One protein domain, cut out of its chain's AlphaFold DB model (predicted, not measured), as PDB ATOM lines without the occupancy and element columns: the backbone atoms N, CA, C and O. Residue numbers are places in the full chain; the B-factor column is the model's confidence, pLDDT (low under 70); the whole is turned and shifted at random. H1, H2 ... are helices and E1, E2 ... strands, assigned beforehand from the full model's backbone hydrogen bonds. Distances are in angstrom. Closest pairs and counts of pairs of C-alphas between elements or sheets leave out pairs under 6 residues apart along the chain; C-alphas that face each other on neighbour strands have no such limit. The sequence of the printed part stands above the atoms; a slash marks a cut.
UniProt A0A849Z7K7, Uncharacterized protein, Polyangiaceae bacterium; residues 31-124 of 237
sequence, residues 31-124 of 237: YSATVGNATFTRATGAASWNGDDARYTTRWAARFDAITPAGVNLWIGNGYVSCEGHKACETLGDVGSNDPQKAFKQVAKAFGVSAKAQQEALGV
ATOM      1  N   TYR A  31      15.389  17.819  77.720       84.69
ATOM      2  CA  TYR A  31      15.334  18.726  76.583       84.69
ATOM      3  C   TYR A  31      16.544  19.642  76.608       84.69
ATOM      4  O   TYR A  31      16.880  20.149  77.680       84.69
ATOM      5  N   SER A  32      17.153  19.905  75.454       86.88
ATOM      6  CA  SER A  32      18.248  20.866  75.314       86.88
ATOM      7  C   SER A  32      17.988  21.804  74.146       86.88
ATOM      8  O   SER A  32      17.835  21.373  73.019       86.88
ATOM      9  N   ALA A  33      17.934  23.108  74.391       87.69
ATOM     10  CA  ALA A  33      17.742  24.080  73.321       87.69
ATOM     11  C   ALA A  33      18.899  25.069  73.289       87.69
ATOM     12  O   ALA A  33      19.246  25.640  74.324       87.69
ATOM     13  N   THR A  34      19.414  25.327  72.089       88.56
ATOM     14  CA  THR A  34      20.418  26.364  71.837       88.56
ATOM     15  C   THR A  34      19.795  27.489  71.023       88.56
ATOM     16  O   THR A  34      19.228  27.266  69.953       88.56
ATOM     17  N   VAL A  35      19.883  28.712  71.541       88.88
ATOM     18  CA  VAL A  35      19.452  29.939  70.865       88.88
ATOM     19  C   VAL A  35      20.589  30.941  70.981       88.88
ATOM     20  O   VAL A  35      20.995  31.270  72.091       88.88
ATOM     21  N   GLY A  36      21.110  31.403  69.843       89.94
ATOM     22  CA  GLY A  36      22.260  32.304  69.823       89.94
ATOM     23  C   GLY A  36      23.451  31.688  70.559       89.94
ATOM     24  O   GLY A  36      23.907  30.609  70.188       89.94
ATOM     25  N   ASN A  37      23.921  32.357  71.614       91.94
ATOM     26  CA  ASN A  37      25.057  31.891  72.413       91.94
ATOM     27  C   ASN A  37      24.647  31.204  73.726       91.94
ATOM     28  O   ASN A  37      25.512  30.894  74.550       91.94
ATOM     29  N   ALA A  38      23.348  30.983  73.954       92.88
ATOM     30  CA  ALA A  38      22.849  30.337  75.160       92.88
ATOM     31  C   ALA A  38      22.252  28.956  74.875       92.88
ATOM     32  O   ALA A  38      21.367  28.793  74.034       92.88
ATOM     33  N   THR A  39      22.689  27.970  75.652       92.25
ATOM     34  CA  THR A  39      22.121  26.624  75.698       92.25
ATOM     35  C   THR A  39      21.426  26.409  77.034       92.25
ATOM     36  O   THR A  39      21.996  26.676  78.092       92.25
ATOM     37  N   PHE A  40      20.196  25.905  77.006       91.81
ATOM     38  CA  PHE A  40      19.452  25.524  78.200       91.81
ATOM     39  C   PHE A  40      19.036  24.061  78.100       91.81
ATOM     40  O   PHE A  40      18.236  23.701  77.239       91.81
ATOM     41  N   THR A  41      19.550  23.240  79.010       89.31
ATOM     42  CA  THR A  41      19.236  21.820  79.130       89.31
ATOM     43  C   THR A  41      18.459  21.578  80.412       89.31
ATOM     44  O   THR A  41      18.829  22.087  81.464       89.31
ATOM     45  N   ARG A  42      17.404  20.768  80.376       85.50
ATOM     46  CA  ARG A  42      16.680  20.342  81.578       85.50
ATOM     47  C   ARG A  42      16.364  18.857  81.521       85.50
ATOM     48  O   ARG A  42      15.879  18.373  80.503       85.50
ATOM     49  N   ALA A  43      16.567  18.170  82.637       81.06
ATOM     50  CA  ALA A  43      16.062  16.820  82.809       81.06
ATOM     51  C   ALA A  43      14.542  16.856  83.032       81.06
ATOM     52  O   ALA A  43      14.013  17.709  83.753       81.06
ATOM     53  N   THR A  44      13.842  15.911  82.428       74.44
ATOM     54  CA  THR A  44      12.438  15.607  82.664       74.44
ATOM     55  C   THR A  44      12.343  14.141  83.046       74.44
ATOM     56  O   THR A  44      12.901  13.297  82.364       74.44
ATOM     57  N   GLY A  45      11.588  13.794  84.087       63.50
ATOM     58  CA  GLY A  45      11.352  12.382  84.436       63.50
ATOM     59  C   GLY A  45      10.500  11.606  83.416       63.50
ATOM     60  O   GLY A  45       9.931  10.580  83.771       63.50
ATOM     61  N   ALA A  46      10.334  12.120  82.196       62.03
ATOM     62  CA  ALA A  46       9.499  11.561  81.145       62.03
ATOM     63  C   ALA A  46      10.378  10.941  80.049       62.03
ATOM     64  O   ALA A  46      11.243  11.619  79.507       62.03
ATOM     65  N   ALA A  47      10.099   9.686  79.674       61.03
ATOM     66  CA  ALA A  47      10.740   9.010  78.533       61.03
ATOM     67  C   ALA A  47      10.101   9.353  77.176       61.03
ATOM     68  O   ALA A  47      10.352   8.668  76.187       61.03
ATOM     69  N   SER A  48       9.214  10.348  77.127       73.81
ATOM     70  CA  SER A  48       8.439  10.677  75.933       73.81
ATOM     71  C   SER A  48       8.570  12.148  75.589       73.81
ATOM     72  O   SER A  48       8.459  13.014  76.463       73.81
ATOM     73  N   TRP A  49       8.722  12.410  74.298       81.69
ATOM     74  CA  TRP A  49       8.702  13.753  73.755       81.69
ATOM     75  C   TRP A  49       7.356  14.463  74.001       81.69
ATOM     76  O   TRP A  49       6.284  13.851  74.049       81.69
ATOM     77  N   ASN A  50       7.419  15.783  74.175       84.69
ATOM     78  CA  ASN A  50       6.302  16.682  74.416       84.69
ATOM     79  C   ASN A  50       6.628  18.091  73.882       84.69
ATOM     80  O   ASN A  50       7.579  18.750  74.306       84.69
ATOM     81  N   GLY A  51       5.768  18.609  73.006       87.12
ATOM     82  CA  GLY A  51       5.951  19.932  72.410       87.12
ATOM     83  C   GLY A  51       5.884  21.106  73.396       87.12
ATOM     84  O   GLY A  51       6.508  22.138  73.154       87.12
ATOM     85  N   ASP A  52       5.161  20.992  74.515       89.12
ATOM     86  CA  ASP A  52       5.147  22.043  75.548       89.12
ATOM     87  C   ASP A  52       6.486  22.154  76.269       89.12
ATOM     88  O   ASP A  52       6.942  23.251  76.603       89.12
ATOM     89  N   ASP A  53       7.135  21.015  76.452       88.44
ATOM     90  CA  ASP A  53       8.432  20.889  77.081       88.44
ATOM     91  C   ASP A  53       9.551  21.410  76.165       88.44
ATOM     92  O   ASP A  53      10.410  22.179  76.617       88.44
ATOM     93  N   ALA A  54       9.467  21.126  74.863       87.88
ATOM     94  CA  ALA A  54      10.333  21.722  73.845       87.88
ATOM     95  C   ALA A  54      10.177  23.257  73.795       87.88
ATOM     96  O   ALA A  54      11.159  24.004  73.895       87.88
ATOM     97  N   ARG A  55       8.932  23.767  73.759       90.62
ATOM     98  CA  ARG A  55       8.643  25.217  73.817       90.62
ATOM     99  C   ARG A  55       9.171  25.863  75.092       90.62
ATOM    100  O   ARG A  55       9.737  26.957  75.044       90.62
ATOM    101  N   TYR A  56       8.981  25.214  76.239       91.81
ATOM    102  CA  TYR A  56       9.464  25.712  77.522       91.81
ATOM    103  C   TYR A  56      10.983  25.884  77.518       91.81
ATOM    104  O   TYR A  56      11.474  26.944  77.912       91.81
ATOM    105  N   THR A  57      11.697  24.860  77.056       90.75
ATOM    106  CA  THR A  57      13.164  24.806  77.015       90.75
ATOM    107  C   THR A  57      13.715  25.882  76.080       90.75
ATOM    108  O   THR A  57      14.520  26.711  76.501       90.75
ATOM    109  N   THR A  58      13.172  25.969  74.864       91.00
ATOM    110  CA  THR A  58      13.549  26.981  73.862       91.00
ATOM    111  C   THR A  58      13.341  28.404  74.367       91.00
ATOM    112  O   THR A  58      14.201  29.270  74.211       91.00
ATOM    113  N   ARG A  59      12.200  28.666  75.013       94.19
ATOM    114  CA  ARG A  59      11.903  29.986  75.575       94.19
ATOM    115  C   ARG A  59      12.914  30.380  76.646       94.19
ATOM    116  O   ARG A  59      13.262  31.553  76.736       94.19
ATOM    117  N   TRP A  60      13.363  29.437  77.471       95.19
ATOM    118  CA  TRP A  60      14.395  29.719  78.463       95.19
ATOM    119  C   TRP A  60      15.760  29.954  77.832       95.19
ATOM    120  O   TRP A  60      16.385  30.946  78.193       95.19
ATOM    121  N   ALA A  61      16.173  29.146  76.853       93.88
ATOM    122  CA  ALA A  61      17.397  29.395  76.089       93.88
ATOM    123  C   ALA A  61      17.412  30.817  75.498       93.88
ATOM    124  O   ALA A  61      18.339  31.577  75.753       93.88
ATOM    125  N   ALA A  62      16.328  31.236  74.838       94.69
ATOM    126  CA  ALA A  62      16.217  32.579  74.264       94.69
ATOM    127  C   ALA A  62      16.226  33.706  75.312       94.69
ATOM    128  O   ALA A  62      16.752  34.789  75.070       94.69
ATOM    129  N   ARG A  63      15.653  33.466  76.497       97.69
ATOM    130  CA  ARG A  63      15.731  34.414  77.619       97.69
ATOM    131  C   ARG A  63      17.167  34.584  78.094       97.69
ATOM    132  O   ARG A  63      17.581  35.712  78.336       97.69
ATOM    133  N   PHE A  64      17.902  33.485  78.235       96.94
ATOM    134  CA  PHE A  64      19.315  33.527  78.594       96.94
ATOM    135  C   PHE A  64      20.145  34.225  77.518       96.94
ATOM    136  O   PHE A  64      20.923  35.110  77.860       96.94
ATOM    137  N   ASP A  65      19.925  33.918  76.241       96.50
ATOM    138  CA  ASP A  65      20.599  34.585  75.119       96.50
ATOM    139  C   ASP A  65      20.388  36.105  75.153       96.50
ATOM    140  O   ASP A  65      21.348  36.869  75.115       96.50
ATOM    141  N   ALA A  66      19.150  36.555  75.388       97.62
ATOM    142  CA  ALA A  66      18.804  37.977  75.456       97.62
ATOM    143  C   ALA A  66      19.535  38.769  76.561       97.62
ATOM    144  O   ALA A  66      19.594  39.997  76.496       97.62
ATOM    145  N   ILE A  67      20.066  38.095  77.585       97.25
ATOM    146  CA  ILE A  67      20.857  38.718  78.659       97.25
ATOM    147  C   ILE A  67      22.348  38.371  78.591       97.25
ATOM    148  O   ILE A  67      23.117  38.824  79.442       97.25
ATOM    149  N   THR A  68      22.751  37.562  77.612       96.31
ATOM    150  CA  THR A  68      24.125  37.098  77.440       96.31
ATOM    151  C   THR A  68      24.889  38.090  76.559       96.31
ATOM    152  O   THR A  68      24.433  38.415  75.461       96.31
ATOM    153  N   PRO A  69      26.041  38.620  77.010       94.94
ATOM    154  CA  PRO A  69      26.840  39.518  76.186       94.94
ATOM    155  C   PRO A  69      27.339  38.835  74.904       94.94
ATOM    156  O   PRO A  69      27.563  37.626  74.865       94.94
ATOM    157  N   ALA A  70      27.569  39.619  73.851       93.06
ATOM    158  CA  ALA A  70      28.125  39.092  72.608       93.06
ATOM    159  C   ALA A  70      29.501  38.436  72.839       93.06
ATOM    160  O   ALA A  70      30.345  38.986  73.547       93.06
ATOM    161  N   GLY A  71      29.728  37.276  72.213       91.50
ATOM    162  CA  GLY A  71      30.972  36.507  72.341       91.50
ATOM    163  C   GLY A  71      31.067  35.649  73.607       91.50
ATOM    164  O   GLY A  71      32.100  35.022  73.827       91.50
ATOM    165  N   VAL A  72      30.011  35.613  74.423       94.56
ATOM    166  CA  VAL A  72      29.924  34.764  75.613       94.56
ATOM    167  C   VAL A  72      29.128  33.520  75.280       94.56
ATOM    168  O   VAL A  72      27.975  33.641  74.884       94.56
ATOM    169  N   ASN A  73      29.713  32.346  75.494       94.25
ATOM    170  CA  ASN A  73      28.988  31.082  75.404       94.25
ATOM    171  C   ASN A  73      28.460  30.728  76.789       94.25
ATOM    172  O   ASN A  73      29.234  30.632  77.743       94.25
ATOM    173  N   LEU A  74      27.148  30.547  76.901       94.62
ATOM    174  CA  LEU A  74      26.473  30.234  78.151       94.62
ATOM    175  C   LEU A  74      25.742  28.899  78.017       94.62
ATOM    176  O   LEU A  74      24.914  28.719  77.132       94.62
ATOM    177  N   TRP A  75      25.998  27.974  78.929       93.56
ATOM    178  CA  TRP A  75      25.284  26.708  79.024       93.56
ATOM    179  C   TRP A  75      24.706  26.560  80.430       93.56
ATOM    180  O   TRP A  75      25.396  26.779  81.421       93.56
ATOM    181  N   ILE A  76      23.428  26.205  80.529       92.75
ATOM    182  CA  ILE A  76      22.716  26.012  81.794       92.75
ATOM    183  C   ILE A  76      22.105  24.617  81.784       92.75
ATOM    184  O   ILE A  76      21.231  24.343  80.966       92.75
ATOM    185  N   GLY A  77      22.482  23.761  82.728       88.69
ATOM    186  CA  GLY A  77      21.932  22.411  82.800       88.69
ATOM    187  C   GLY A  77      22.430  21.627  84.006       88.69
ATOM    188  O   GLY A  77      23.396  22.006  84.657       88.69
ATOM    189  N   ASN A  78      21.743  20.535  84.344       76.56
ATOM    190  CA  ASN A  78      22.196  19.543  85.332       76.56
ATOM    191  C   ASN A  78      22.705  20.133  86.664       76.56
ATOM    192  O   ASN A  78      23.682  19.663  87.238       76.56
ATOM    193  N   GLY A  79      22.030  21.173  87.161       78.31
ATOM    194  CA  GLY A  79      22.364  21.819  88.434       78.31
ATOM    195  C   GLY A  79      23.518  22.829  88.401       78.31
ATOM    196  O   GLY A  79      23.771  23.432  89.440       78.31
ATOM    197  N   TYR A  80      24.151  23.079  87.251       82.62
ATOM    198  CA  TYR A  80      25.233  24.058  87.117       82.62
ATOM    199  C   TYR A  80      25.100  24.940  85.862       82.62
ATOM    200  O   TYR A  80      24.260  24.713  84.986       82.62
ATOM    201  N   VAL A  81      25.936  25.979  85.800       89.00
ATOM    202  CA  VAL A  81      26.109  26.861  84.643       89.00
ATOM    203  C   VAL A  81      27.560  26.759  84.189       89.00
ATOM    204  O   VAL A  81      28.472  26.890  85.001       89.00
ATOM    205  N   SER A  82      27.771  26.547  82.895       89.81
ATOM    206  CA  SER A  82      29.062  26.746  82.240       89.81
ATOM    207  C   SER A  82      29.018  28.057  81.461       89.81
ATOM    208  O   SER A  82      28.011  28.389  80.839       89.81
ATOM    209  N   CYS A  83      30.085  28.842  81.538       91.75
ATOM    210  CA  CYS A  83      30.153  30.166  80.939       91.75
ATOM    211  C   CYS A  83      31.585  30.443  80.497       91.75
ATOM    212  O   CYS A  83      32.519  30.293  81.285       91.75
ATOM    213  N   GLU A  84      31.749  30.885  79.254       92.00
ATOM    214  CA  GLU A  84      33.048  31.190  78.658       92.00
ATOM    215  C   GLU A  84      33.014  32.541  77.939       92.00
ATOM    216  O   GLU A  84      31.980  32.956  77.421       92.00
ATOM    217  N   GLY A  85      34.155  33.233  77.882       89.62
ATOM    218  CA  GLY A  85      34.291  34.489  77.130       89.62
ATOM    219  C   GLY A  85      33.979  35.770  77.914       89.62
ATOM    220  O   GLY A  85      33.983  36.853  77.332       89.62
ATOM    221  N   HIS A  86      33.753  35.699  79.234       91.12
ATOM    222  CA  HIS A  86      33.517  36.884  80.070       91.12
ATOM    223  C   HIS A  86      34.038  36.727  81.502       91.12
ATOM    224  O   HIS A  86      33.866  35.683  82.120       91.12
ATOM    225  N   LYS A  87      34.577  37.800  82.099       90.19
ATOM    226  CA  LYS A  87      35.073  37.776  83.492       90.19
ATOM    227  C   LYS A  87      33.984  37.416  84.511       90.19
ATOM    228  O   LYS A  87      34.250  36.773  85.517       90.19
ATOM    229  N   ALA A  88      32.740  37.816  84.250       87.50
ATOM    230  CA  ALA A  88      31.618  37.483  85.131       87.50
ATOM    231  C   ALA A  88      31.345  35.971  85.234       87.50
ATOM    232  O   ALA A  88      30.729  35.552  86.213       87.50
ATOM    233  N   CYS A  89      31.819  35.160  84.279       86.06
ATOM    234  CA  CYS A  89      31.673  33.707  84.323       86.06
ATOM    235  C   CYS A  89      32.311  33.094  85.581       86.06
ATOM    236  O   CYS A  89      31.765  32.149  86.135       86.06
ATOM    237  N   GLU A  90      33.388  33.693  86.105       85.81
ATOM    238  CA  GLU A  90      34.071  33.259  87.340       85.81
ATOM    239  C   GLU A  90      33.194  33.379  88.598       85.81
ATOM    240  O   GLU A  90      33.527  32.848  89.656       85.81
ATOM    241  N   THR A  91      32.083  34.115  88.506       84.31
ATOM    242  CA  THR A  91      31.182  34.401  89.634       84.31
ATOM    243  C   THR A  91      29.871  33.618  89.580       84.31
ATOM    244  O   THR A  91      29.053  33.726  90.498       84.31
ATOM    245  N   LEU A  92      29.654  32.846  88.513       83.19
ATOM    246  CA  LEU A  92      28.485  31.988  88.361       83.19
ATOM    247  C   LEU A  92      28.723  30.710  89.178       83.19
ATOM    248  O   LEU A  92      29.635  29.945  88.891       83.19
ATOM    249  N   GLY A  93      27.956  30.540  90.258       72.38
ATOM    250  CA  GLY A  93      28.039  29.372  91.145       72.38
ATOM    251  C   GLY A  93      27.122  28.219  90.719       72.38
ATOM    252  O   GLY A  93      26.664  28.162  89.579       72.38
ATOM    253  N   ASP A  94      26.793  27.343  91.674       75.19
ATOM    254  CA  ASP A  94      25.955  26.147  91.479       75.19
ATOM    255  C   ASP A  94      24.467  26.485  91.325       75.19
ATOM    256  O   ASP A  94      23.633  26.251  92.209       75.19
ATOM    257  N   VAL A  95      24.111  27.087  90.199       73.44
ATOM    258  CA  VAL A  95      22.719  27.180  89.783       73.44
ATOM    259  C   VAL A  95      22.583  26.617  88.390       73.44
ATOM    260  O   VAL A  95      23.404  26.878  87.528       73.44
ATOM    261  N   GLY A  96      21.534  25.829  88.181       80.94
ATOM    262  CA  GLY A  96      21.255  25.183  86.907       80.94
ATOM    263  C   GLY A  96      19.766  25.165  86.600       80.94
ATOM    264  O   GLY A  96      18.976  25.958  87.112       80.94
ATOM    265  N   SER A  97      19.370  24.211  85.773       82.25
ATOM    266  CA  SER A  97      18.046  24.139  85.154       82.25
ATOM    267  C   SER A  97      16.866  23.818  86.073       82.25
ATOM    268  O   SER A  97      15.724  23.953  85.639       82.25
ATOM    269  N   ASN A  98      17.106  23.411  87.322       86.69
ATOM    270  CA  ASN A  98      16.040  23.030  88.262       86.69
ATOM    271  C   ASN A  98      15.147  24.216  88.663       86.69
ATOM    272  O   ASN A  98      13.966  24.035  88.947       86.69
ATOM    273  N   ASP A  99      15.704  25.430  88.673       89.81
ATOM    274  CA  ASP A  99      14.961  26.677  88.866       89.81
ATOM    275  C   ASP A  99      15.483  27.724  87.869       89.81
ATOM    276  O   ASP A  99      16.380  28.515  88.191       89.81
ATOM    277  N   PRO A 100      14.949  27.740  86.635       92.94
ATOM    278  CA  PRO A 100      15.471  28.608  85.591       92.94
ATOM    279  C   PRO A 100      15.220  30.092  85.877       92.94
ATOM    280  O   PRO A 100      15.974  30.934  85.403       92.94
ATOM    281  N   GLN A 101      14.223  30.442  86.702       94.56
ATOM    282  CA  GLN A 101      14.023  31.829  87.130       94.56
ATOM    283  C   GLN A 101      15.137  32.286  88.071       94.56
ATOM    284  O   GLN A 101      15.650  33.400  87.930       94.56
ATOM    285  N   LYS A 102      15.519  31.445  89.038       92.94
ATOM    286  CA  LYS A 102      16.649  31.726  89.928       92.94
ATOM    287  C   LYS A 102      17.962  31.780  89.150       92.94
ATOM    288  O   LYS A 102      18.724  32.724  89.357       92.94
ATOM    289  N   ALA A 103      18.183  30.838  88.229       93.88
ATOM    290  CA  ALA A 103      19.330  30.835  87.320       93.88
ATOM    291  C   ALA A 103      19.418  32.134  86.520       93.88
ATOM    292  O   ALA A 103      20.425  32.834  86.577       93.88
ATOM    293  N   PHE A 104      18.320  32.527  85.878       96.50
ATOM    294  CA  PHE A 104      18.227  33.765  85.112       96.50
ATOM    295  C   PHE A 104      18.582  35.001  85.941       96.50
ATOM    296  O   PHE A 104      19.384  35.823  85.507       96.50
ATOM    297  N   LYS A 105      18.052  35.123  87.164       95.38
ATOM    298  CA  LYS A 105      18.375  36.252  88.057       95.38
ATOM    299  C   LYS A 105      19.854  36.294  88.437       95.38
ATOM    300  O   LYS A 105      20.416  37.381  88.557       95.38
ATOM    301  N   GLN A 106      20.480  35.140  88.655       93.88
ATOM    302  CA  GLN A 106      21.900  35.080  88.988       93.88
ATOM    303  C   GLN A 106      22.788  35.422  87.797       93.88
ATOM    304  O   GLN A 106      23.688  36.244  87.949       93.88
ATOM    305  N   VAL A 107      22.486  34.874  86.619       95.12
ATOM    306  CA  VAL A 107      23.174  35.213  85.366       95.12
ATOM    307  C   VAL A 107      23.041  36.709  85.075       95.12
ATOM    308  O   VAL A 107      24.040  37.394  84.873       95.12
ATOM    309  N   ALA A 108      21.826  37.253  85.171       96.31
ATOM    310  CA  ALA A 108      21.574  38.677  84.987       96.31
ATOM    311  C   ALA A 108      22.357  39.545  85.985       96.31
ATOM    312  O   ALA A 108      22.887  40.589  85.612       96.31
ATOM    313  N   LYS A 109      22.467  39.112  87.249       95.00
ATOM    314  CA  LYS A 109      23.274  39.802  88.261       95.00
ATOM    315  C   LYS A 109      24.764  39.764  87.914       95.00
ATOM    316  O   LYS A 109      25.417  40.797  88.028       95.00
ATOM    317  N   ALA A 110      25.289  38.611  87.498       93.88
ATOM    318  CA  ALA A 110      26.696  38.449  87.136       93.88
ATOM    319  C   ALA A 110      27.074  39.334  85.938       93.88
ATOM    320  O   ALA A 110      28.093  40.022  85.972       93.88
ATOM    321  N   PHE A 111      26.215  39.396  84.919       95.62
ATOM    322  CA  PHE A 111      26.417  40.252  83.747       95.62
ATOM    323  C   PHE A 111      26.006  41.721  83.952       95.62
ATOM    324  O   PHE A 111      26.116  42.517  83.025       95.62
ATOM    325  N   GLY A 112      25.550  42.118  85.147       96.00
ATOM    326  CA  GLY A 112      25.182  43.510  85.433       96.00
ATOM    327  C   GLY A 112      23.967  44.012  84.639       96.00
ATOM    328  O   GLY A 112      23.865  45.199  84.331       96.00
ATOM    329  N   VAL A 113      23.039  43.120  84.292       97.69
ATOM    330  CA  VAL A 113      21.881  43.416  83.440       97.69
ATOM    331  C   VAL A 113      20.847  44.230  84.214       97.69
ATOM    332  O   VAL A 113      20.406  43.843  85.300       97.69
ATOM    333  N   SER A 114      20.418  45.359  83.642       98.06
ATOM    334  CA  SER A 114      19.428  46.244  84.267       98.06
ATOM    335  C   SER A 114      18.074  45.554  84.490       98.06
ATOM    336  O   SER A 114      17.682  44.668  83.732       98.06
ATOM    337  N   ALA A 115      17.304  46.004  85.485       97.69
ATOM    338  CA  ALA A 115      15.970  45.458  85.758       97.69
ATOM    339  C   ALA A 115      15.019  45.566  84.549       97.69
ATOM    340  O   ALA A 115      14.222  44.662  84.313       97.69
ATOM    341  N   LYS A 116      15.135  46.644  83.760       97.94
ATOM    342  CA  LYS A 116      14.365  46.828  82.524       97.94
ATOM    343  C   LYS A 116      14.716  45.758  81.485       97.94
ATOM    344  O   LYS A 116      13.819  45.076  81.004       97.94
ATOM    345  N   ALA A 117      16.006  45.555  81.211       97.88
ATOM    346  CA  ALA A 117      16.463  44.532  80.266       97.88
ATOM    347  C   ALA A 117      16.104  43.109  80.734       97.88
ATOM    348  O   ALA A 117      15.724  42.269  79.927       97.88
ATOM    349  N   GLN A 118      16.133  42.843  82.046       98.06
ATOM    350  CA  GLN A 118      15.644  41.576  82.601       98.06
ATOM    351  C   GLN A 118      14.151  41.361  82.321       98.06
ATOM    352  O   GLN A 118      13.752  40.259  81.956       98.06
ATOM    353  N   GLN A 119      13.317  42.392  82.490       97.94
ATOM    354  CA  GLN A 119      11.884  42.307  82.188       97.94
ATOM    355  C   GLN A 119      11.624  42.097  80.693       97.94
ATOM    356  O   GLN A 119      10.798  41.259  80.339       97.94
ATOM    357  N   GLU A 120      12.349  42.811  79.830       97.88
ATOM    358  CA  GLU A 120      12.278  42.645  78.375       97.88
ATOM    359  C   GLU A 120      12.657  41.215  77.966       97.88
ATOM    360  O   GLU A 120      11.889  40.552  77.269       97.88
ATOM    361  N   ALA A 121      13.770  40.696  78.491       97.56
ATOM    362  CA  ALA A 121      14.199  39.323  78.262       97.56
ATOM    363  C   ALA A 121      13.162  38.307  78.764       97.56
ATOM    364  O   ALA A 121      12.779  37.415  78.016       97.56
ATOM    365  N   LEU A 122      12.606  38.457  79.974       97.25
ATOM    366  CA  LEU A 122      11.532  37.578  80.474       97.25
ATOM    367  C   LEU A 122      10.270  37.606  79.592       97.25
ATOM    368  O   LEU A 122       9.537  36.611  79.535       97.25
ATOM    369  N   GLY A 123      10.032  38.712  78.885       96.25
ATOM    370  CA  GLY A 123       8.963  38.861  77.900       96.25
ATOM    371  C   GLY A 123       9.170  38.057  76.613       96.25
ATOM    372  O   GLY A 123       8.185  37.777  75.930       96.25
ATOM    373  N   VAL A 124      10.399  37.625  76.304       95.44
ATOM    374  CA  VAL A 124      10.724  36.880  75.077       95.44
ATOM    375  C   VAL A 124       9.881  35.608  74.970       95.44
ATOM    376  O   VAL A 124       9.865  34.758  75.868       95.44
TER     377      VAL A 124
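What this domain is: This is residues 31 to 124 of the 237 residues of an uncharacterized protein of Polyangiaceae bacterium (UniProt A0A849Z7K7). One mixed sheet of four strands forms a wall, with two helices, H1 and H3, running nearly side by side over one of its faces and no named helix covering the other. H4 packs on one end of H1, residues 63 to 67, on the side away from the sheet, while the short H2 lies near the E4 edge, beside the end of H3. The printed part has 94 residues with four named helices and four named strands, in the order E1, E2, H1, E3, E4, H2, H3, H4. The sheet's order is E1, E2, E3, E4, with E1 and E2 antiparallel, E2 and E3 parallel, and E3 and E4 antiparallel; the class is mixed, helices and strands. The whole is compact, with a radius of gyration of the C-alphas of 12.5 A, and its outline is elongated, 38 by 25 by 21 A.

How they stand to each other: E1, residues 31 to 35, is an edge strand and forms a hairpin with E2, residues 38 to 43; N 33 and O 40 are 2.9 A apart, within hydrogen-bond range. H1, residues 51 to 67, is on the sheet at a height of 6.7 A over the sheet, over E1 and E2, and runs slantwise to the strands at 38 degrees to E1 on the local plane. The closest C-alphas of E1 and H1 are those of Ala 33 and Thr 58, 5.1 A apart. E3, residues 73 to 77, is parallel to E2, with N 39 and O 74 at 2.8 A. E2, H1 and E3 form a strand-helix-strand unit, two parallel neighbour strands with a helix between them in the chain, and its crossover is left-handed. E4, residues 80 to 84, is the other edge strand and forms a hairpin with E3, with N 75 and O 82 at 2.8 A. H2, residues 87 to 91, only grazes the sheet, with its residues 89 to 91. H3, residues 100 to 110, is over E3 and E4 at a height of 10.6 A over the sheet, at 33 degrees to E3 on the local plane, only just slantwise to the strands. H1 and H3 lie on the same face, giving two layers, one of helices and one of strands. H1 touches H3 with residues 60 to 67 alone, the same way at a shallow tilt of 10 degrees, and their closest C-alphas, of Ile 67 and Ala 108, are 6.4 A apart. H2 and H3 only just touch, with 3 pairs of C-alphas within 8 A; the closest are those of Ala 88 and Ala 110, 5.4 A apart. H4, residues 115 to 123, is not on the sheet. H4 touches H1, opposite ways at a shallow tilt of 25 degrees, with the closest C-alphas those of Arg 63 and Ala 121, 5.2 A apart. H3 and H4 are close but not clearly touching, with the C-alphas of Ala 108 and Gln 118 closest at 7.0 A. In H3 and H4 every O i to N i+4 pair is within hydrogen-bond range; in H1 12 of 13 are, and in H2 0 of 1, beside 2 of 2 O i to N i+3 pairs.

Where its parts are: E1 begins at C-alpha 31, (15.334, 18.726, 76.583), and is 13.2 A long; E2 is 16.9 A long. H1, the longest helix, runs 24.8 A from C-alpha 51 at (5.951, 19.932, 72.410) to C-alpha 67. E3 measures 13.4 A, E4 13.5 A, H2 8.0 A, H3 15.0 A and H4 12.4 A. H4 ends at C-alpha 123, (8.963, 38.861, 77.900).

The domain as a whole: The two C-alphas farthest apart are those of Ser 48 and Lys 87, 38.7 A. The printed part has no cut, and no link is long; E2 to H1 and H2 to H3 are short, and the others are tight. The mean pLDDT of the printed part is 89.7, and residues 45 to 47 are under 70.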